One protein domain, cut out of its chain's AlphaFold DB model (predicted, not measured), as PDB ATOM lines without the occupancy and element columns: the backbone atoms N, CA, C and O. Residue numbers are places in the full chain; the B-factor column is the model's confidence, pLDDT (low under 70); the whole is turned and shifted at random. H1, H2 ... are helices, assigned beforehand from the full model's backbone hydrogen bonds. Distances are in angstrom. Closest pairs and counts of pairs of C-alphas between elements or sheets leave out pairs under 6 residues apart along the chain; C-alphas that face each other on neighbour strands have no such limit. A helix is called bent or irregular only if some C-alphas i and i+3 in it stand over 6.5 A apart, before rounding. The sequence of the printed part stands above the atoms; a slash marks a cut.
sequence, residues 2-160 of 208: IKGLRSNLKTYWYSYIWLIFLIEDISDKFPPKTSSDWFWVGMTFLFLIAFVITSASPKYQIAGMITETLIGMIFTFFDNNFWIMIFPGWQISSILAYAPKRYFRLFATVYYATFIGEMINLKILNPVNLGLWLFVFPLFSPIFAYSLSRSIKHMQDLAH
ATOM      1  N   ILE A   2      -0.240  -0.701  18.042       35.91
ATOM      2  CA  ILE A   2      -1.617  -1.252  18.082       35.91
ATOM      3  C   ILE A   2      -2.005  -2.092  16.840       35.91
ATOM      4  O   ILE A   2      -2.687  -3.106  16.965       35.91
ATOM      5  N   LYS A   3      -1.527  -1.742  15.634       30.55
ATOM      6  CA  LYS A   3      -1.835  -2.508  14.402       30.55
ATOM      7  C   LYS A   3      -1.227  -3.923  14.371       30.55
ATOM      8  O   LYS A   3      -1.861  -4.819  13.830       30.55
ATOM      9  N   GLY A   4      -0.053  -4.133  14.981       35.72
ATOM     10  CA  GLY A   4       0.569  -5.463  15.106       35.72
ATOM     11  C   GLY A   4      -0.092  -6.343  16.172       35.72
ATOM     12  O   GLY A   4      -0.149  -7.560  16.022       35.72
ATOM     13  N   LEU A   5      -0.684  -5.721  17.200       42.22
ATOM     14  CA  LEU A   5      -1.468  -6.415  18.224       42.22
ATOM     15  C   LEU A   5      -2.656  -7.164  17.596       42.22
ATOM     16  O   LEU A   5      -2.894  -8.329  17.900       42.22
ATOM     17  N   ARG A   6      -3.370  -6.514  16.663       38.75
ATOM     18  CA  ARG A   6      -4.580  -7.064  16.025       38.75
ATOM     19  C   ARG A   6      -4.294  -8.254  15.099       38.75
ATOM     20  O   ARG A   6      -5.148  -9.129  14.979       38.75
ATOM     21  N   SER A   7      -3.128  -8.305  14.445       41.97
ATOM     22  CA  SER A   7      -2.760  -9.444  13.590       41.97
ATOM     23  C   SER A   7      -2.275 -10.648  14.399       41.97
ATOM     24  O   SER A   7      -2.626 -11.768  14.050       41.97
ATOM     25  N   ASN A   8      -1.543 -10.435  15.499       46.12
ATOM     26  CA  ASN A   8      -1.076 -11.525  16.369       46.12
ATOM     27  C   ASN A   8      -2.189 -12.111  17.250       46.12
ATOM     28  O   ASN A   8      -2.223 -13.324  17.454       46.12
ATOM     29  N   LEU A   9      -3.159 -11.292  17.682       47.75
ATOM     30  CA  LEU A   9      -4.368 -11.756  18.382       47.75
ATOM     31  C   LEU A   9      -5.131 -12.821  17.581       47.75
ATOM     32  O   LEU A   9      -5.623 -13.784  18.159       47.75
ATOM     33  N   LYS A  10      -5.185 -12.694  16.247       48.91
ATOM     34  CA  LYS A  10      -5.826 -13.691  15.373       48.91
ATOM     35  C   LYS A  10      -5.092 -15.035  15.355       48.91
ATOM     36  O   LYS A  10      -5.735 -16.063  15.166       48.91
ATOM     37  N   THR A  11      -3.777 -15.034  15.561       55.47
ATOM     38  CA  THR A  11      -2.936 -16.236  15.474       55.47
ATOM     39  C   THR A  11      -2.901 -17.023  16.788       55.47
ATOM     40  O   THR A  11      -2.785 -18.245  16.747       55.47
ATOM     41  N   TYR A  12      -3.069 -16.359  17.942       61.00
ATOM     42  CA  TYR A  12      -2.930 -16.979  19.272       61.00
ATOM     43  C   TYR A  12      -4.148 -16.810  20.197       61.00
ATOM     44  O   TYR A  12      -4.025 -16.999  21.404       61.00
ATOM     45  N   TRP A  13      -5.334 -16.483  19.668       62.94
ATOM     46  CA  TRP A  13      -6.552 -16.249  20.467       62.94
ATOM     47  C   TRP A  13      -6.856 -17.375  21.477       62.94
ATOM     48  O   TRP A  13      -7.262 -17.103  22.603       62.94
ATOM     49  N   TYR A  14      -6.579 -18.630  21.113       67.88
ATOM     50  CA  TYR A  14      -6.797 -19.811  21.953       67.88
ATOM     51  C   TYR A  14      -5.870 -19.885  23.179       67.88
ATOM     52  O   TYR A  14      -6.148 -20.634  24.110       67.88
ATOM     53  N   SER A  15      -4.764 -19.132  23.198       67.50
ATOM     54  CA  SER A  15      -3.890 -19.035  24.376       67.50
ATOM     55  C   SER A  15      -4.500 -18.136  25.453       67.50
ATOM     56  O   SER A  15      -4.313 -18.393  26.636       67.50
ATOM     57  N   TYR A  16      -5.294 -17.133  25.064       72.56
ATOM     58  CA  TYR A  16      -5.900 -16.174  25.993       72.56
ATOM     59  C   TYR A  16      -7.089 -16.736  26.782       72.56
ATOM     60  O   TYR A  16      -7.432 -16.170  27.815       72.56
ATOM     61  N   ILE A  17      -7.697 -17.848  26.342       73.94
ATOM     62  CA  ILE A  17      -8.810 -18.508  27.058       73.94
ATOM     63  C   ILE A  17      -8.412 -18.846  28.501       73.94
ATOM     64  O   ILE A  17      -9.226 -18.740  29.414       73.94
ATOM     65  N   TRP A  18      -7.141 -19.186  28.720       74.25
ATOM     66  CA  TRP A  18      -6.648 -19.608  30.027       74.25
ATOM     67  C   TRP A  18      -6.500 -18.470  31.036       74.25
ATOM     68  O   TRP A  18      -6.455 -18.748  32.227       74.25
ATOM     69  N   LEU A  19      -6.519 -17.201  30.605       81.75
ATOM     70  CA  LEU A  19      -6.501 -16.045  31.518       81.75
ATOM     71  C   LEU A  19      -7.671 -16.035  32.504       81.75
ATOM     72  O   LEU A  19      -7.547 -15.435  33.565       81.75
ATOM     73  N   ILE A  20      -8.767 -16.734  32.205       79.38
ATOM     74  CA  ILE A  20      -9.888 -16.898  33.139       79.38
ATOM     75  C   ILE A  20      -9.431 -17.610  34.425       79.38
ATOM     76  O   ILE A  20      -9.852 -17.232  35.513       79.38
ATOM     77  N   PHE A  21      -8.507 -18.570  34.324       78.19
ATOM     78  CA  PHE A  21      -7.973 -19.305  35.477       78.19
ATOM     79  C   PHE A  21      -6.973 -18.496  36.305       78.19
ATOM     80  O   PHE A  21      -6.562 -18.938  37.371       78.19
ATOM     81  N   LEU A  22      -6.603 -17.291  35.865       82.00
ATOM     82  CA  LEU A  22      -5.749 -16.404  36.657       82.00
ATOM     83  C   LEU A  22      -6.501 -15.872  37.887       82.00
ATOM     84  O   LEU A  22      -5.887 -15.464  38.865       82.00
ATOM     85  N   ILE A  23      -7.837 -15.918  37.857       81.12
ATOM     86  CA  ILE A  23      -8.680 -15.632  39.020       81.12
ATOM     87  C   ILE A  23      -8.463 -16.685  40.110       81.12
ATOM     88  O   ILE A  23      -8.355 -16.312  41.271       81.12
ATOM     89  N   GLU A  24      -8.337 -17.965  39.747       77.94
ATOM     90  CA  GLU A  24      -8.058 -19.047  40.707       77.94
ATOM     91  C   GLU A  24      -6.657 -18.926  41.325       77.94
ATOM     92  O   GLU A  24      -6.451 -19.305  42.470       77.94
ATOM     93  N   ASP A  25      -5.692 -18.348  40.603       78.56
ATOM     94  CA  ASP A  25      -4.337 -18.098  41.121       78.56
ATOM     95  C   ASP A  25      -4.307 -17.031  42.238       78.56
ATOM     96  O   ASP A  25      -3.483 -17.082  43.160       78.56
ATOM     97  N   ILE A  26      -5.218 -16.055  42.145       81.12
ATOM     98  CA  ILE A  26      -5.281 -14.867  43.011       81.12
ATOM     99  C   ILE A  26      -6.392 -14.980  44.071       81.12
ATOM    100  O   ILE A  26      -6.357 -14.238  45.053       81.12
ATOM    101  N   SER A  27      -7.360 -15.887  43.914       80.62
ATOM    102  CA  SER A  27      -8.561 -15.989  44.760       80.62
ATOM    103  C   SER A  27      -8.226 -16.084  46.250       80.62
ATOM    104  O   SER A  27      -8.777 -15.329  47.049       80.62
ATOM    105  N   ASP A  28      -7.246 -16.911  46.610       76.88
ATOM    106  CA  ASP A  28      -6.813 -17.117  47.998       76.88
ATOM    107  C   ASP A  28      -5.970 -15.957  48.559       76.88
ATOM    108  O   ASP A  28      -5.787 -15.829  49.770       76.88
ATOM    109  N   LYS A  29      -5.462 -15.090  47.678       78.56
ATOM    110  CA  LYS A  29      -4.560 -13.971  47.996       78.56
ATOM    111  C   LYS A  29      -5.293 -12.631  48.054       78.56
ATOM    112  O   LYS A  29      -4.687 -11.607  48.375       78.56
ATOM    113  N   PHE A  30      -6.590 -12.617  47.735       76.44
ATOM    114  CA  PHE A  30      -7.402 -11.409  47.690       76.44
ATOM    115  C   PHE A  30      -8.556 -11.460  48.708       76.44
ATOM    116  O   PHE A  30      -9.354 -12.394  48.688       76.44
ATOM    117  N   PRO A  31      -8.719 -10.441  49.576       79.06
ATOM    118  CA  PRO A  31      -7.889  -9.243  49.714       79.06
ATOM    119  C   PRO A  31      -6.529  -9.539  50.386       79.06
ATOM    120  O   PRO A  31      -6.495 -10.361  51.303       79.06
ATOM    121  N   PRO A  32      -5.433  -8.852  49.997       82.75
ATOM    122  CA  PRO A  32      -4.104  -9.083  50.568       82.75
ATOM    123  C   PRO A  32      -4.076  -8.708  52.052       82.75
ATOM    124  O   PRO A  32      -4.380  -7.566  52.409       82.75
ATOM    125  N   LYS A  33      -3.703  -9.648  52.925       82.81
ATOM    126  CA  LYS A  33      -3.632  -9.430  54.383       82.81
ATOM    127  C   LYS A  33      -2.191  -9.329  54.870       82.81
ATOM    128  O   LYS A  33      -1.921  -8.631  55.846       82.81
ATOM    129  N   THR A  34      -1.272  -9.991  54.176       85.94
ATOM    130  CA  THR A  34       0.137 -10.131  54.553       85.94
ATOM    131  C   THR A  34       1.048  -9.479  53.514       85.94
ATOM    132  O   THR A  34       0.710  -9.393  52.335       85.94
ATOM    133  N   SER A  35       2.254  -9.060  53.910       83.00
ATOM    134  CA  SER A  35       3.288  -8.588  52.969       83.00
ATOM    135  C   SER A  35       3.671  -9.643  51.918       83.00
ATOM    136  O   SER A  35       4.036  -9.284  50.803       83.00
ATOM    137  N   SER A  36       3.540 -10.931  52.257       84.50
ATOM    138  CA  SER A  36       3.693 -12.057  51.325       84.50
ATOM    139  C   SER A  36       2.646 -12.012  50.203       84.50
ATOM    140  O   SER A  36       2.985 -12.132  49.030       84.50
ATOM    141  N   ASP A  37       1.386 -11.724  50.535       84.69
ATOM    142  CA  ASP A  37       0.286 -11.674  49.563       84.69
ATOM    143  C   ASP A  37       0.519 -10.567  48.522       84.69
ATOM    144  O   ASP A  37       0.286 -10.762  47.330       84.69
ATOM    145  N   TRP A  38       1.066  -9.422  48.948       85.81
ATOM    146  CA  TRP A  38       1.466  -8.336  48.047       85.81
ATOM    147  C   TRP A  38       2.588  -8.736  47.087       85.81
ATOM    148  O   TRP A  38       2.560  -8.341  45.920       85.81
ATOM    149  N   PHE A  39       3.560  -9.521  47.558       89.38
ATOM    150  CA  PHE A  39       4.620 -10.054  46.704       89.38
ATOM    151  C   PHE A  39       4.039 -10.980  45.630       89.38
ATOM    152  O   PHE A  39       4.337 -10.803  44.448       89.38
ATOM    153  N   TRP A  40       3.154 -11.904  46.011       88.69
ATOM    154  CA  TRP A  40       2.525 -12.831  45.073       88.69
ATOM    155  C   TRP A  40       1.641 -12.128  44.048       88.69
ATOM    156  O   TRP A  40       1.771 -12.394  42.857       88.69
ATOM    157  N   VAL A  41       0.823 -11.158  44.467       88.31
ATOM    158  CA  VAL A  41       0.020 -10.341  43.542       88.31
ATOM    159  C   VAL A  41       0.916  -9.568  42.565       88.31
ATOM    160  O   VAL A  41       0.628  -9.515  41.366       88.31
ATOM    161  N   GLY A  42       2.031  -9.008  43.043       89.31
ATOM    162  CA  GLY A  42       3.025  -8.350  42.190       89.31
ATOM    163  C   GLY A  42       3.659  -9.306  41.176       89.31
ATOM    164  O   GLY A  42       3.800  -8.960  40.001       89.31
ATOM    165  N   MET A  43       3.980 -10.529  41.600       89.12
ATOM    166  CA  MET A  43       4.511 -11.579  40.731       89.12
ATOM    167  C   MET A  43       3.486 -12.047  39.693       89.12
ATOM    168  O   MET A  43       3.854 -12.200  38.529       89.12
ATOM    169  N   THR A  44       2.204 -12.193  40.047       89.38
ATOM    170  CA  THR A  44       1.141 -12.519  39.082       89.38
ATOM    171  C   THR A  44       0.928 -11.379  38.077       89.38
ATOM    172  O   THR A  44       0.700 -11.617  36.890       89.38
ATOM    173  N   PHE A  45       1.075 -10.119  38.496       89.62
ATOM    174  CA  PHE A  45       1.039  -8.987  37.566       89.62
ATOM    175  C   PHE A  45       2.228  -9.001  36.591       89.62
ATOM    176  O   PHE A  45       2.055  -8.804  35.386       89.62
ATOM    177  N   LEU A  46       3.434  -9.294  37.088       91.00
ATOM    178  CA  LEU A  46       4.633  -9.438  36.260       91.00
ATOM    179  C   LEU A  46       4.503 -10.626  35.296       91.00
ATOM    180  O   LEU A  46       4.861 -10.512  34.121       91.00
ATOM    181  N   PHE A  47       3.904 -11.725  35.757       91.38
ATOM    182  CA  PHE A  47       3.532 -12.868  34.933       91.38
ATOM    183  C   PHE A  47       2.597 -12.457  33.792       91.38
ATOM    184  O   PHE A  47       2.855 -12.792  32.639       91.38
ATOM    185  N   LEU A  48       1.557 -11.669  34.074       89.88
ATOM    186  CA  LEU A  48       0.613 -11.198  33.061       89.88
ATOM    187  C   LEU A  48       1.286 -10.298  32.013       89.88
ATOM    188  O   LEU A  48       0.992 -10.403  30.821       89.88
ATOM    189  N   ILE A  49       2.233  -9.450  32.424       89.12
ATOM    190  CA  ILE A  49       3.047  -8.661  31.488       89.12
ATOM    191  C   ILE A  49       3.867  -9.589  30.584       89.12
ATOM    192  O   ILE A  49       3.860  -9.405  29.363       89.12
ATOM    193  N   ALA A  50       4.541 -10.588  31.155       89.06
ATOM    194  CA  ALA A  50       5.319 -11.559  30.390       89.06
ATOM    195  C   ALA A  50       4.424 -12.330  29.398       89.06
ATOM    196  O   ALA A  50       4.725 -12.334  28.202       89.06
ATOM    197  N   PHE A  51       3.262 -12.806  29.861       87.56
ATOM    198  CA  PHE A  51       2.215 -13.472  29.073       87.56
ATOM    199  C   PHE A  51       1.804 -12.669  27.838       87.56
ATOM    200  O   PHE A  51       1.734 -13.177  26.707       87.56
ATOM    201  N   VAL A  52       1.548 -11.373  28.037       85.12
ATOM    202  CA  VAL A  52       1.183 -10.457  26.955       85.12
ATOM    203  C   VAL A  52       2.359 -10.231  26.009       85.12
ATOM    204  O   VAL A  52       2.152 -10.245  24.797       85.12
ATOM    205  N   ILE A  53       3.584 -10.054  26.512       85.56
ATOM    206  CA  ILE A  53       4.780  -9.859  25.676       85.56
ATOM    207  C   ILE A  53       5.014 -11.072  24.770       85.56
ATOM    208  O   ILE A  53       5.212 -10.889  23.563       85.56
ATOM    209  N   THR A  54       4.925 -12.286  25.316       85.06
ATOM    210  CA  THR A  54       5.097 -13.550  24.582       85.06
ATOM    211  C   THR A  54       4.098 -13.704  23.442       85.06
ATOM    212  O   THR A  54       4.457 -14.171  22.356       85.06
ATOM    213  N   SER A  55       2.854 -13.273  23.656       79.19
ATOM    214  CA  SER A  55       1.798 -13.352  22.640       79.19
ATOM    215  C   SER A  55       1.813 -12.189  21.643       79.19
ATOM    216  O   SER A  55       1.511 -12.368  20.463       79.19
ATOM    217  N   ALA A  56       2.130 -10.975  22.093       78.25
ATOM    218  CA  ALA A  56       1.966  -9.765  21.291       78.25
ATOM    219  C   ALA A  56       3.190  -9.440  20.427       78.25
ATOM    220  O   ALA A  56       3.035  -8.878  19.336       78.25
ATOM    221  N   SER A  57       4.397  -9.765  20.899       78.25
ATOM    222  CA  SER A  57       5.649  -9.266  20.324       78.25
ATOM    223  C   SER A  57       6.570 -10.396  19.856       78.25
ATOM    224  O   SER A  57       7.334 -10.920  20.665       78.25
ATOM    225  N   PRO A  58       6.635 -10.708  18.545       75.88
ATOM    226  CA  PRO A  58       7.522 -11.759  18.035       75.88
ATOM    227  C   PRO A  58       9.007 -11.477  18.322       75.88
ATOM    228  O   PRO A  58       9.783 -12.403  18.518       75.88
ATOM    229  N   LYS A  59       9.403 -10.197  18.422       81.19
ATOM    230  CA  LYS A  59      10.780  -9.791  18.758       81.19
ATOM    231  C   LYS A  59      11.204 -10.196  20.179       81.19
ATOM    232  O   LYS A  59      12.361 -10.547  20.380       81.19
ATOM    233  N   TYR A  60      10.292 -10.129  21.150       83.94
ATOM    234  CA  TYR A  60      10.573 -10.393  22.572       83.94
ATOM    235  C   TYR A  60       9.932 -11.693  23.069       83.94
ATOM    236  O   TYR A  60       9.945 -11.974  24.263       83.94
ATOM    237  N   GLN A  61       9.406 -12.503  22.151       83.81
ATOM    238  CA  GLN A  61       8.652 -13.707  22.468       83.81
ATOM    239  C   GLN A  61       9.467 -14.705  23.297       83.81
ATOM    240  O   GLN A  61       8.979 -15.205  24.301       83.81
ATOM    241  N   ILE A  62      10.731 -14.943  22.931       84.12
ATOM    242  CA  ILE A  62      11.611 -15.869  23.662       84.12
ATOM    243  C   ILE A  62      11.890 -15.364  25.084       84.12
ATOM    244  O   ILE A  62      11.881 -16.149  26.029       84.12
ATOM    245  N   ALA A  63      12.113 -14.056  25.252       87.38
ATOM    246  CA  ALA A  63      12.355 -13.468  26.567       87.38
ATOM    247  C   ALA A  63      11.120 -13.598  27.473       87.38
ATOM    248  O   ALA A  63      11.257 -13.923  28.652       87.38
ATOM    249  N   GLY A  64       9.924 -13.408  26.908       88.12
ATOM    250  CA  GLY A  64       8.665 -13.620  27.615       88.12
ATOM    251  C   GLY A  64       8.461 -15.085  28.025       88.12
ATOM    252  O   GLY A  64       8.226 -15.339  29.200       88.12
ATOM    253  N   MET A  65       8.701 -16.049  27.124       88.31
ATOM    254  CA  MET A  65       8.628 -17.490  27.437       88.31
ATOM    255  C   MET A  65       9.540 -17.884  28.603       88.31
ATOM    256  O   MET A  65       9.138 -18.625  29.500       88.31
ATOM    257  N   ILE A  66      10.787 -17.401  28.584       90.69
ATOM    258  CA  ILE A  66      11.760 -17.674  29.649       90.69
ATOM    259  C   ILE A  66      11.267 -17.072  30.965       90.69
ATOM    260  O   ILE A  66      11.276 -17.752  31.986       90.69
ATOM    261  N   THR A  67      10.797 -15.824  30.932       91.12
ATOM    262  CA  THR A  67      10.301 -15.111  32.115       91.12
ATOM    263  C   THR A  67       9.062 -15.790  32.706       91.12
ATOM    264  O   THR A  67       9.024 -16.027  33.907       91.12
ATOM    265  N   GLU A  68       8.087 -16.181  31.885       91.44
ATOM    266  CA  GLU A  68       6.898 -16.929  32.323       91.44
ATOM    267  C   GLU A  68       7.258 -18.267  32.955       91.44
ATOM    268  O   GLU A  68       6.725 -18.614  34.003       91.44
ATOM    269  N   THR A  69       8.178 -19.012  32.334       91.12
ATOM    270  CA  THR A  69       8.615 -20.308  32.864       91.12
ATOM    271  C   THR A  69       9.345 -20.121  34.195       91.12
ATOM    272  O   THR A  69       9.116 -20.887  35.124       91.12
ATOM    273  N   LEU A  70      10.185 -19.086  34.322       91.88
ATOM    274  CA  LEU A  70      10.869 -18.745  35.574       91.88
ATOM    275  C   LEU A  70       9.886 -18.379  36.684       91.88
ATOM    276  O   LEU A  70      10.009 -18.892  37.792       91.88
ATOM    277  N   ILE A  71       8.900 -17.532  36.389       91.00
ATOM    278  CA  ILE A  71       7.870 -17.162  37.362       91.00
ATOM    279  C   ILE A  71       7.052 -18.390  37.755       91.00
ATOM    280  O   ILE A  71       6.858 -18.623  38.943       91.00
ATOM    281  N   GLY A  72       6.653 -19.215  36.784       89.75
ATOM    282  CA  GLY A  72       5.938 -20.460  37.048       89.75
ATOM    283  C   GLY A  72       6.711 -21.388  37.982       89.75
ATOM    284  O   GLY A  72       6.147 -21.868  38.958       89.75
ATOM    285  N   MET A  73       8.020 -21.551  37.758       89.06
ATOM    286  CA  MET A  73       8.889 -22.313  38.661       89.06
ATOM    287  C   MET A  73       8.920 -21.715  40.076       89.06
ATOM    288  O   MET A  73       8.840 -22.453  41.054       89.06
ATOM    289  N   ILE A  74       9.008 -20.388  40.208       90.38
ATOM    290  CA  ILE A  74       9.009 -19.720  41.520       90.38
ATOM    291  C   ILE A  74       7.696 -19.998  42.266       90.38
ATOM    292  O   ILE A  74       7.724 -20.402  43.424       90.38
ATOM    293  N   PHE A  75       6.547 -19.854  41.611       87.12
ATOM    294  CA  PHE A  75       5.253 -20.165  42.223       87.12
ATOM    295  C   PHE A  75       5.117 -21.641  42.606       87.12
ATOM    296  O   PHE A  75       4.610 -21.943  43.683       87.12
ATOM    297  N   THR A  76       5.604 -22.572  41.779       84.81
ATOM    298  CA  THR A  76       5.521 -23.996  42.125       84.81
ATOM    299  C   THR A  76       6.374 -24.354  43.333       84.81
ATOM    300  O   THR A  76       5.885 -25.063  44.198       84.81
ATOM    301  N   PHE A  77       7.612 -23.853  43.416       84.25
ATOM    302  CA  PHE A  77       8.546 -24.236  44.484       84.25
ATOM    303  C   PHE A  77       8.282 -23.525  45.817       84.25
ATOM    304  O   PHE A  77       8.600 -24.066  46.873       84.25
ATOM    305  N   PHE A  78       7.764 -22.294  45.785       83.50
ATOM    306  CA  PHE A  78       7.631 -21.463  46.987       83.50
ATOM    307  C   PHE A  78       6.177 -21.268  47.447       83.50
ATOM    308  O   PHE A  78       5.957 -21.112  48.645       83.50
ATOM    309  N   ASP A  79       5.195 -21.290  46.536       79.38
ATOM    310  CA  ASP A  79       3.757 -21.117  46.840       79.38
ATOM    311  C   ASP A  79       2.967 -22.436  46.709       79.38
ATOM    312  O   ASP A  79       1.767 -22.468  46.965       79.38
ATOM    313  N   ASN A  80       3.615 -23.539  46.295       78.81
ATOM    314  CA  ASN A  80       2.977 -24.829  45.968       78.81
ATOM    315  C   ASN A  80       1.816 -24.706  44.965       78.81
ATOM    316  O   ASN A  80       0.881 -25.512  44.950       78.81
ATOM    317  N   ASN A  81       1.871 -23.681  44.115       80.56
ATOM    318  CA  ASN A  81       0.777 -23.325  43.235       80.56
ATOM    319  C   ASN A  81       1.036 -23.825  41.811       80.56
ATOM    320  O   ASN A  81       1.826 -23.269  41.048       80.56
ATOM    321  N   PHE A  82       0.338 -24.900  41.450       80.75
ATOM    322  CA  PHE A  82       0.457 -25.535  40.139       80.75
ATOM    323  C   PHE A  82      -0.428 -24.900  39.062       80.75
ATOM    324  O   PHE A  82      -0.225 -25.176  37.877       80.75
ATOM    325  N   TRP A  83      -1.389 -24.044  39.426       81.31
ATOM    326  CA  TRP A  83      -2.308 -23.432  38.461       81.31
ATOM    327  C   TRP A  83      -1.571 -22.549  37.465       81.31
ATOM    328  O   TRP A  83      -1.815 -22.628  36.257       81.31
ATOM    329  N   ILE A  84      -0.589 -21.785  37.944       86.31
ATOM    330  CA  ILE A  84       0.180 -20.888  37.087       86.31
ATOM    331  C   ILE A  84       1.010 -21.637  36.031       86.31
ATOM    332  O   ILE A  84       1.345 -21.066  34.999       86.31
ATOM    333  N   MET A  85       1.301 -22.930  36.224       86.00
ATOM    334  CA  MET A  85       2.042 -23.750  35.254       86.00
ATOM    335  C   MET A  85       1.206 -24.154  34.041       86.00
ATOM    336  O   MET A  85       1.768 -24.541  33.010       86.00
ATOM    337  N   ILE A  86      -0.124 -24.060  34.117       87.19
ATOM    338  CA  ILE A  86      -1.006 -24.353  32.981       87.19
ATOM    339  C   ILE A  86      -0.750 -23.359  31.850       87.19
ATOM    340  O   ILE A  86      -0.748 -23.749  30.684       87.19
ATOM    341  N   PHE A  87      -0.482 -22.100  32.190       87.50
ATOM    342  CA  PHE A  87      -0.270 -21.017  31.238       87.50
ATOM    343  C   PHE A  87       0.980 -21.210  30.366       87.50
ATOM    344  O   PHE A  87       0.806 -21.329  29.149       87.50
ATOM    345  N   PRO A  88       2.213 -21.321  30.914       89.12
ATOM    346  CA  PRO A  88       3.389 -21.600  30.101       89.12
ATOM    347  C   PRO A  88       3.273 -22.979  29.446       89.12
ATOM    348  O   PRO A  88       3.651 -23.140  28.287       89.12
ATOM    349  N   GLY A  89       2.678 -23.959  30.139       87.56
ATOM    350  CA  GLY A  89       2.411 -25.284  29.589       87.56
ATOM    351  C   GLY A  89       1.598 -25.217  28.297       87.56
ATOM    352  O   GLY A  89       1.980 -25.829  27.305       87.56
ATOM    353  N   TRP A  90       0.542 -24.410  28.257       88.69
ATOM    354  CA  TRP A  90      -0.306 -24.268  27.080       88.69
ATOM    355  C   TRP A  90       0.295 -23.335  26.025       88.69
ATOM    356  O   TRP A  90       0.497 -23.717  24.869       88.69
ATOM    357  N   GLN A  91       0.600 -22.098  26.416       87.88
ATOM    358  CA  GLN A  91       1.010 -21.032  25.510       87.88
ATOM    359  C   GLN A  91       2.358 -21.345  24.855       87.88
ATOM    360  O   GLN A  91       2.457 -21.344  23.626       87.88
ATOM    361  N   ILE A  92       3.387 -21.678  25.637       87.50
ATOM    362  CA  ILE A  92       4.736 -21.912  25.106       87.50
ATOM    363  C   ILE A  92       4.737 -23.156  24.215       87.50
ATOM    364  O   ILE A  92       5.264 -23.116  23.101       87.50
ATOM    365  N   SER A  93       4.071 -24.236  24.632       87.88
ATOM    366  CA  SER A  93       3.949 -25.458  23.822       87.88
ATOM    367  C   SER A  93       3.249 -25.213  22.490       87.88
ATOM    368  O   SER A  93       3.689 -25.721  21.456       87.88
ATOM    369  N   SER A  94       2.191 -24.398  22.492       84.50
ATOM    370  CA  SER A  94       1.456 -24.060  21.275       84.50
ATOM    371  C   SER A  94       2.290 -23.257  20.278       84.50
ATOM    372  O   SER A  94       2.260 -23.527  19.075       84.50
ATOM    373  N   ILE A  95       3.113 -22.325  20.768       84.25
ATOM    374  CA  ILE A  95       4.035 -21.555  19.931       84.25
ATOM    375  C   ILE A  95       5.142 -22.471  19.395       84.25
ATOM    376  O   ILE A  95       5.454 -22.451  18.200       84.25
ATOM    377  N   LEU A  96       5.702 -23.337  20.245       85.75
ATOM    378  CA  LEU A  96       6.757 -24.277  19.867       85.75
ATOM    379  C   LEU A  96       6.291 -25.356  18.874       85.75
ATOM    380  O   LEU A  96       7.133 -25.953  18.202       85.75
ATOM    381  N   ALA A  97       4.982 -25.567  18.690       84.69
ATOM    382  CA  ALA A  97       4.442 -26.438  17.637       84.69
ATOM    383  C   ALA A  97       4.783 -25.952  16.213       84.69
ATOM    384  O   ALA A  97       4.907 -26.758  15.276       84.69
ATOM    385  N   TYR A  98       4.987 -24.641  16.053       80.44
ATOM    386  CA  TYR A  98       5.413 -24.022  14.798       80.44
ATOM    387  C   TYR A  98       6.936 -24.062  14.604       80.44
ATOM    388  O   TYR A  98       7.386 -23.942  13.461       80.44
ATOM    389  N   ALA A  99       7.702 -24.298  15.674       82.31
ATOM    390  CA  ALA A  99       9.162 -24.350  15.707       82.31
ATOM    391  C   ALA A  99       9.721 -25.786  15.529       82.31
ATOM    392  O   ALA A  99       8.974 -26.773  15.531       82.31
ATOM    393  N   PRO A 100      11.050 -25.952  15.361       81.44
ATOM    394  CA  PRO A 100      11.685 -27.271  15.348       81.44
ATOM    395  C   PRO A 100      11.424 -28.079  16.629       81.44
ATOM    396  O   PRO A 100      11.533 -27.559  17.739       81.44
ATOM    397  N   LYS A 101      11.200 -29.397  16.485       84.12
ATOM    398  CA  LYS A 101      10.885 -30.325  17.596       84.12
ATOM    399  C   LYS A 101      11.897 -30.295  18.753       84.12
ATOM    400  O   LYS A 101      11.551 -30.643  19.877       84.12
ATOM    401  N   ARG A 102      13.152 -29.898  18.497       86.81
ATOM    402  CA  ARG A 102      14.209 -29.795  19.519       86.81
ATOM    403  C   ARG A 102      13.851 -28.801  20.627       86.81
ATOM    404  O   ARG A 102      14.087 -29.121  21.786       86.81
ATOM    405  N   TYR A 103      13.276 -27.650  20.284       85.69
ATOM    406  CA  TYR A 103      12.940 -26.615  21.264       85.69
ATOM    407  C   TYR A 103      11.789 -27.047  22.169       85.69
ATOM    408  O   TYR A 103      11.874 -26.876  23.378       85.69
ATOM    409  N   PHE A 104      10.772 -27.706  21.601       87.31
ATOM    410  CA  PHE A 104       9.699 -28.304  22.393       87.31
ATOM    411  C   PHE A 104      10.221 -29.373  23.354       87.31
ATOM    412  O   PHE A 104       9.859 -29.355  24.522       87.31
ATOM    413  N   ARG A 105      11.114 -30.266  22.902       88.44
ATOM    414  CA  ARG A 105      11.713 -31.276  23.793       88.44
ATOM    415  C   ARG A 105      12.477 -30.639  24.948       88.44
ATOM    416  O   ARG A 105      12.307 -31.083  26.070       88.44
ATOM    417  N   LEU A 106      13.268 -29.595  24.684       89.50
ATOM    418  CA  LEU A 106      13.995 -28.879  25.733       89.50
ATOM    419  C   LEU A 106      13.033 -28.256  26.754       89.50
ATOM    420  O   LEU A 106      13.205 -28.458  27.951       89.50
ATOM    421  N   PHE A 107      12.008 -27.545  26.275       90.44
ATOM    422  CA  PHE A 107      10.987 -26.948  27.132       90.44
ATOM    423  C   PHE A 107      10.251 -28.008  27.958       90.44
ATOM    424  O   PHE A 107      10.178 -27.883  29.173       90.44
ATOM    425  N   ALA A 108       9.779 -29.081  27.320       90.38
ATOM    426  CA  ALA A 108       9.093 -30.177  27.993       90.38
ATOM    427  C   ALA A 108       9.989 -30.835  29.052       90.38
ATOM    428  O   ALA A 108       9.520 -31.113  30.147       90.38
ATOM    429  N   THR A 109      11.281 -31.041  28.775       90.44
ATOM    430  CA  THR A 109      12.219 -31.575  29.771       90.44
ATOM    431  C   THR A 109      12.327 -30.661  30.987       90.44
ATOM    432  O   THR A 109      12.214 -31.157  32.100       90.44
ATOM    433  N   VAL A 110      12.502 -29.349  30.797       90.75
ATOM    434  CA  VAL A 110      12.586 -28.392  31.917       90.75
ATOM    435  C   VAL A 110      11.266 -28.342  32.689       90.75
ATOM    436  O   VAL A 110      11.270 -28.492  33.904       90.75
ATOM    437  N   TYR A 111      10.144 -28.222  31.981       90.56
ATOM    438  CA  TYR A 111       8.803 -28.145  32.558       90.56
ATOM    439  C   TYR A 111       8.430 -29.396  33.367       90.56
ATOM    440  O   TYR A 111       7.932 -29.307  34.489       90.56
ATOM    441  N   TYR A 112       8.681 -30.588  32.822       90.12
ATOM    442  CA  TYR A 112       8.399 -31.831  33.537       90.12
ATOM    443  C   TYR A 112       9.411 -32.093  34.651       90.12
ATOM    444  O   TYR A 112       9.027 -32.648  35.675       90.12
ATOM    445  N   ALA A 113      10.673 -31.668  34.511       89.50
ATOM    446  CA  ALA A 113      11.649 -31.761  35.596       89.50
ATOM    447  C   ALA A 113      11.239 -30.904  36.799       89.50
ATOM    448  O   ALA A 113      11.324 -31.376  37.929       89.50
ATOM    449  N   THR A 114      10.738 -29.687  36.572       86.69
ATOM    450  CA  THR A 114      10.248 -28.813  37.648       86.69
ATOM    451  C   THR A 114       8.992 -29.385  38.293       86.69
ATOM    452  O   THR A 114       8.890 -29.423  39.513       86.69
ATOM    453  N   PHE A 115       8.078 -29.926  37.483       84.00
ATOM    454  CA  PHE A 115       6.857 -30.559  37.977       84.00
ATOM    455  C   PHE A 115       7.149 -31.803  38.834       84.00
ATOM    456  O   PHE A 115       6.621 -31.938  39.933       84.00
ATOM    457  N   ILE A 116       8.022 -32.701  38.362       85.19
ATOM    458  CA  ILE A 116       8.424 -33.909  39.101       85.19
ATOM    459  C   ILE A 116       9.224 -33.544  40.353       85.19
ATOM    460  O   ILE A 116       9.001 -34.144  41.403       85.19
ATOM    461  N   GLY A 117      10.134 -32.569  40.255       84.25
ATOM    462  CA  GLY A 117      10.914 -32.079  41.392       84.25
ATOM    463  C   GLY A 117      10.017 -31.618  42.536       84.25
ATOM    464  O   GLY A 117      10.227 -32.022  43.678       84.25
ATOM    465  N   GLU A 118       8.957 -30.875  42.218       80.81
ATOM    466  CA  GLU A 118       8.004 -30.418  43.226       80.81
ATOM    467  C   GLU A 118       7.097 -31.541  43.747       80.81
ATOM    468  O   GLU A 118       6.837 -31.633  44.943       80.81
ATOM    469  N   MET A 119       6.685 -32.489  42.897       78.06
ATOM    470  CA  MET A 119       5.954 -33.674  43.373       78.06
ATOM    471  C   MET A 119       6.745 -34.479  44.413       78.06
ATOM    472  O   MET A 119       6.157 -35.046  45.337       78.06
ATOM    473  N   ILE A 120       8.066 -34.563  44.250       79.00
ATOM    474  CA  ILE A 120       8.955 -35.221  45.210       79.00
ATOM    475  C   ILE A 120       9.027 -34.400  46.505       79.00
ATOM    476  O   ILE A 120       8.914 -34.984  47.582       79.00
ATOM    477  N   ASN A 121       9.150 -33.072  46.408       78.44
ATOM    478  CA  ASN A 121       9.151 -32.166  47.560       78.44
ATOM    479  C   ASN A 121       7.878 -32.336  48.407       78.44
ATOM    480  O   ASN A 121       7.962 -32.668  49.588       78.44
ATOM    481  N   LEU A 122       6.702 -32.261  47.781       74.69
ATOM    482  CA  LEU A 122       5.411 -32.410  48.458       74.69
ATOM    483  C   LEU A 122       5.230 -33.790  49.098       74.69
ATOM    484  O   LEU A 122       4.739 -33.898  50.215       74.69
ATOM    485  N   LYS A 123       5.669 -34.871  48.443       66.50
ATOM    486  CA  LYS A 123       5.574 -36.214  49.039       66.50
ATOM    487  C   LYS A 123       6.491 -36.418  50.246       66.50
ATOM    488  O   LYS A 123       6.154 -37.228  51.106       66.50
ATOM    489  N   ILE A 124       7.647 -35.757  50.280       60.91
ATOM    490  CA  ILE A 124       8.678 -35.980  51.302       60.91
ATOM    491  C   ILE A 124       8.543 -34.996  52.470       60.91
ATOM    492  O   ILE A 124       8.740 -35.395  53.614       60.91
ATOM    493  N   LEU A 125       8.230 -33.727  52.196       59.44
ATOM    494  CA  LEU A 125       8.341 -32.638  53.170       59.44
ATOM    495  C   LEU A 125       6.992 -32.150  53.704       59.44
ATOM    496  O   LEU A 125       6.928 -31.759  54.864       59.44
ATOM    497  N   ASN A 126       5.918 -32.199  52.909       62.03
ATOM    498  CA  ASN A 126       4.599 -31.695  53.304       62.03
ATOM    499  C   ASN A 126       3.484 -32.548  52.681       62.03
ATOM    500  O   ASN A 126       3.031 -32.219  51.581       62.03
ATOM    501  N   PRO A 127       3.003 -33.615  53.351       58.75
ATOM    502  CA  PRO A 127       1.908 -34.437  52.843       58.75
ATOM    503  C   PRO A 127       0.597 -33.636  52.853       58.75
ATOM    504  O   PRO A 127      -0.223 -33.734  53.762       58.75
ATOM    505  N   VAL A 128       0.413 -32.806  51.831       61.94
ATOM    506  CA  VAL A 128      -0.811 -32.059  51.569       61.94
ATOM    507  C   VAL A 128      -1.731 -32.954  50.749       61.94
ATOM    508  O   VAL A 128      -1.313 -33.596  49.783       61.94
ATOM    509  N   ASN A 129      -3.003 -33.005  51.138       59.84
ATOM    510  CA  ASN A 129      -4.024 -33.737  50.401       59.84
ATOM    511  C   ASN A 129      -4.405 -32.919  49.162       59.84
ATOM    512  O   ASN A 129      -5.279 -32.055  49.204       59.84
ATOM    513  N   LEU A 130      -3.657 -33.114  48.082       59.69
ATOM    514  CA  LEU A 130      -3.788 -32.292  46.893       59.69
ATOM    515  C   LEU A 130      -4.889 -32.833  45.979       59.69
ATOM    516  O   LEU A 130      -4.945 -34.027  45.681       59.69
ATOM    517  N   GLY A 131      -5.752 -31.943  45.491       66.12
ATOM    518  CA  GLY A 131      -6.783 -32.306  44.526       66.12
ATOM    519  C   GLY A 131      -6.166 -32.858  43.238       66.12
ATOM    520  O   GLY A 131      -5.322 -32.209  42.625       66.12
ATOM    521  N   LEU A 132      -6.625 -34.034  42.789       68.44
ATOM    522  CA  LEU A 132      -6.157 -34.692  41.554       68.44
ATOM    523  C   LEU A 132      -6.145 -33.748  40.337       68.44
ATOM    524  O   LEU A 132      -5.255 -33.828  39.490       68.44
ATOM    525  N   TRP A 133      -7.102 -32.821  40.270       66.88
ATOM    526  CA  TRP A 133      -7.235 -31.863  39.173       66.88
ATOM    527  C   TRP A 133      -6.084 -30.857  39.072       66.88
ATOM    528  O   TRP A 133      -5.703 -30.524  37.950       66.88
ATOM    529  N   LEU A 134      -5.468 -30.459  40.194       69.44
ATOM    530  CA  LEU A 134      -4.285 -29.586  40.180       69.44
ATOM    531  C   LEU A 134      -3.088 -30.237  39.474       69.44
ATOM    532  O   LEU A 134      -2.208 -29.528  39.003       69.44
ATOM    533  N   PHE A 135      -3.048 -31.570  39.386       73.62
ATOM    534  CA  PHE A 135      -1.928 -32.314  38.804       73.62
ATOM    535  C   PHE A 135      -2.195 -32.776  37.385       73.62
ATOM    536  O   PHE A 135      -1.341 -32.643  36.510       73.62
ATOM    537  N   VAL A 136      -3.384 -33.329  37.148       78.88
ATOM    538  CA  VAL A 136      -3.745 -33.878  35.838       78.88
ATOM    539  C   VAL A 136      -3.690 -32.778  34.780       78.88
ATOM    540  O   VAL A 136      -3.153 -32.988  33.693       78.88
ATOM    541  N   PHE A 137      -4.186 -31.583  35.099       78.56
ATOM    542  CA  PHE A 137      -4.315 -30.526  34.106       78.56
ATOM    543  C   PHE A 137      -2.966 -29.965  33.617       78.56
ATOM    544  O   PHE A 137      -2.730 -29.986  32.403       78.56
ATOM    545  N   PRO A 138      -2.035 -29.534  34.494       81.69
ATOM    546  CA  PRO A 138      -0.712 -29.080  34.058       81.69
ATOM    547  C   PRO A 138       0.121 -30.199  33.419       81.69
ATOM    548  O   PRO A 138       0.901 -29.935  32.509       81.69
ATOM    549  N   LEU A 139      -0.071 -31.459  33.829       84.50
ATOM    550  CA  LEU A 139       0.669 -32.591  33.267       84.50
ATOM    551  C   LEU A 139       0.354 -32.807  31.777       84.50
ATOM    552  O   LEU A 139       1.266 -32.995  30.966       84.50
ATOM    553  N   PHE A 140      -0.928 -32.771  31.406       85.31
ATOM    554  CA  PHE A 140      -1.359 -33.018  30.026       85.31
ATOM    555  C   PHE A 140      -1.390 -31.758  29.154       85.31
ATOM    556  O   PHE A 140      -1.284 -31.877  27.930       85.31
ATOM    557  N   SER A 141      -1.485 -30.567  29.756       85.69
ATOM    558  CA  SER A 141      -1.586 -29.285  29.043       85.69
ATOM    559  C   SER A 141      -0.502 -29.090  27.960       85.69
ATOM    560  O   SER A 141      -0.877 -28.860  26.807       85.69
ATOM    561  N   PRO A 142       0.808 -29.287  28.228       86.88
ATOM    562  CA  PRO A 142       1.853 -29.108  27.218       86.88
ATOM    563  C   PRO A 142       1.714 -30.016  25.999       86.88
ATOM    564  O   PRO A 142       1.828 -29.568  24.855       86.88
ATOM    565  N   ILE A 143       1.450 -31.304  26.229       88.56
ATOM    566  CA  ILE A 143       1.322 -32.302  25.160       88.56
ATOM    567  C   ILE A 143       0.075 -32.017  24.329       88.56
ATOM    568  O   ILE A 143       0.128 -32.054  23.096       88.56
ATOM    569  N   PHE A 144      -1.038 -31.710  24.997       87.50
ATOM    570  CA  PHE A 144      -2.298 -31.427  24.331       87.50
ATOM    571  C   PHE A 144      -2.206 -30.154  23.486       87.50
ATOM    572  O   PHE A 144      -2.532 -30.187  22.301       87.50
ATOM    573  N   ALA A 145      -1.677 -29.067  24.053       86.19
ATOM    574  CA  ALA A 145      -1.474 -27.810  23.344       86.19
ATOM    575  C   ALA A 145      -0.549 -27.984  22.132       86.19
ATOM    576  O   ALA A 145      -0.868 -27.528  21.033       86.19
ATOM    577  N   TYR A 146       0.565 -28.704  22.296       86.50
ATOM    578  CA  TYR A 146       1.482 -28.992  21.194       86.50
ATOM    579  C   TYR A 146       0.801 -29.780  20.066       86.50
ATOM    580  O   TYR A 146       0.921 -29.419  18.892       86.50
ATOM    581  N   SER A 147       0.073 -30.845  20.410       86.50
ATOM    582  CA  SER A 147      -0.632 -31.698  19.447       86.50
ATOM    583  C   SER A 147      -1.724 -30.930  18.698       86.50
ATOM    584  O   SER A 147      -1.787 -30.971  17.465       86.50
ATOM    585  N   LEU A 148      -2.533 -30.157  19.428       86.88
ATOM    586  CA  LEU A 148      -3.613 -29.354  18.865       86.88
ATOM    587  C   LEU A 148      -3.072 -28.299  17.895       86.88
ATOM    588  O   LEU A 148      -3.508 -28.240  16.743       86.88
ATOM    589  N   SER A 149      -2.073 -27.520  18.310       84.94
ATOM    590  CA  SER A 149      -1.459 -26.506  17.448       84.94
ATOM    591  C   SER A 149      -0.774 -27.123  16.232       84.94
ATOM    592  O   SER A 149      -0.816 -26.554  15.139       84.94
ATOM    593  N   ARG A 150      -0.193 -28.320  16.375       84.56
ATOM    594  CA  ARG A 150       0.391 -29.048  15.247       84.56
ATOM    595  C   ARG A 150      -0.667 -29.497  14.241       84.56
ATOM    596  O   ARG A 150      -0.433 -29.376  13.039       84.56
ATOM    597  N   SER A 151      -1.812 -29.977  14.718       83.62
ATOM    598  CA  SER A 151      -2.953 -30.349  13.877       83.62
ATOM    599  C   SER A 151      -3.491 -29.141  13.106       83.62
ATOM    600  O   SER A 151      -3.580 -29.181  11.879       83.62
ATOM    601  N   ILE A 152      -3.724 -28.018  13.797       83.69
ATOM    602  CA  ILE A 152      -4.196 -26.766  13.182       83.69
ATOM    603  C   ILE A 152      -3.222 -26.289  12.100       83.69
ATOM    604  O   ILE A 152      -3.649 -25.957  10.994       83.69
ATOM    605  N   LYS A 153      -1.912 -26.305  12.380       82.12
ATOM    606  CA  LYS A 153      -0.880 -25.952  11.395       82.12
ATOM    607  C   LYS A 153      -0.962 -26.838  10.151       82.12
ATOM    608  O   LYS A 153      -0.964 -26.325   9.038       82.12
ATOM    609  N   HIS A 154      -1.075 -28.154  10.328       83.62
ATOM    610  CA  HIS A 154      -1.199 -29.080   9.203       83.62
ATOM    611  C   HIS A 154      -2.448 -28.814   8.354       83.62
ATOM    612  O   HIS A 154      -2.360 -28.830   7.128       83.62
ATOM    613  N   MET A 155      -3.588 -28.510   8.978       80.12
ATOM    614  CA  MET A 155      -4.812 -28.148   8.252       80.12
ATOM    615  C   MET A 155      -4.641 -26.851   7.449       80.12
ATOM    616  O   MET A 155      -5.083 -26.772   6.303       80.12
ATOM    617  N   GLN A 156      -3.969 -25.848   8.019       83.12
ATOM    618  CA  GLN A 156      -3.673 -24.583   7.339       83.12
ATOM    619  C   GLN A 156      -2.729 -24.786   6.146       83.12
ATOM    620  O   GLN A 156      -3.009 -24.287   5.056       83.12
ATOM    621  N   ASP A 157      -1.659 -25.564   6.321       85.00
ATOM    622  CA  ASP A 157      -0.697 -25.876   5.257       85.00
ATOM    623  C   ASP A 157      -1.380 -26.598   4.076       85.00
ATOM    624  O   ASP A 157      -1.130 -26.275   2.909       85.00
ATOM    625  N   LEU A 158      -2.299 -27.528   4.363       86.56
ATOM    626  CA  LEU A 158      -3.105 -28.216   3.346       86.56
ATOM    627  C   LEU A 158      -4.047 -27.256   2.614       86.56
ATOM    628  O   LEU A 158      -4.107 -27.276   1.385       86.56
ATOM    629  N   ALA A 159      -4.746 -26.380   3.338       85.00
ATOM    630  CA  ALA A 159      -5.643 -25.395   2.737       85.00
ATOM    631  C   ALA A 159      -4.891 -24.426   1.807       85.00
ATOM    632  O   ALA A 159      -5.332 -24.179   0.683       85.00
ATOM    633  N   HIS A 160      -3.723 -23.933   2.230       84.00
ATOM    634  CA  HIS A 160      -2.870 -23.079   1.401       84.00
ATOM    635  C   HIS A 160      -2.335 -23.809   0.167       84.00
ATOM    636  O   HIS A 160      -2.304 -23.237  -0.926       84.00
TER     637      HIS A 160
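AT A GLANCE: This is residues 2 to 160 of the 208 residues of an uncharacterized protein of Lentilactobacillus hilgardii (UniProt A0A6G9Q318). Six helices make an elongated up-and-down bundle with H4 in its middle: seen along the bundle, H1b with H2, H3 with H4, and H5 with H6a make three rows of two. At one end H1a turns off across the end of H2, and residues 154 to 160 of H6 stick out. The printed part has 159 residues, with six named helices, H1 to H6 in chain order, and no named strand; the class is all helix. It is compact, with a radius of gyration of the C-alphas of 16.4 A and spans of 53 by 34 by 23 A.

HOW THE PARTS SIT: The longest helix, H6, residues 132 to 160, was assigned as one helix by its hydrogen bonds but is bent, with C-alphas 139 and 142 7.1 A apart; its arms H6a, residues 132 to 139, and H6b, residues 142 to 160, stand at a steep tilt of 46 degrees. Residues 142 to 150 of H6b touch the hub H4, residues 83 to 96, at a shallow tilt of 30 degrees, the same way, closest at the C-alphas of Gly 89 and Pro 142, 4.5 A. H5, residues 101 to 125, is close to H6a but not clearly touching, the closest C-alphas, Tyr 112 and Leu 139, being 7.8 A apart. H4 and H3, residues 61 to 79, form a hairpin, closest at the C-alphas of Gly 72 and Met 85, 5.4 A. H3 and H2, residues 35 to 56, form another, closest at the C-alphas of Thr 54 and Gln 61, 4.1 A. H1, residues 2 to 29, likewise assigned as one helix by its hydrogen bonds, is bent, with C-alphas 11 and 14 8.3 A apart; its arms H1a, residues 2 to 11, and H1b, residues 14 to 29, stand about perpendicular at 81 degrees. H1b is irregular, with C-alphas 25 and 28 7.4 A apart; it touches H4, closest at the C-alphas of Ser 15 and Gln 91, 5.4 A. In H2, H3, H5 and H6b every O i to N i+4 pair is within hydrogen-bond range; H1a has 3 of 6, H4 7 of 10, H6a 3 of 4, and H1b 3 of 12, beside 9 of 13 O i to N i+3 pairs.

IN THESE COORDINATES: H1a begins at C-alpha 2, (-1.617, -1.252, 18.082), and measures 15.3 A; H1b measures 26.8 A, H2 31.7 A, H3 25.9 A and H4 20.7 A. H5 runs 35.7 A from C-alpha 101 at (10.885, -30.325, 17.596). H6a measures 10.9 A, and H6b 26.9 A to C-alpha 160 at (-2.870, -23.079, 1.401).

THE WHOLE: The C-alphas farthest apart, Thr 34 and His 160, are 54.8 A from each other. The printed part has no cut and no long link. Residues 2 to 15 and 123 to 134 have pLDDT under 70.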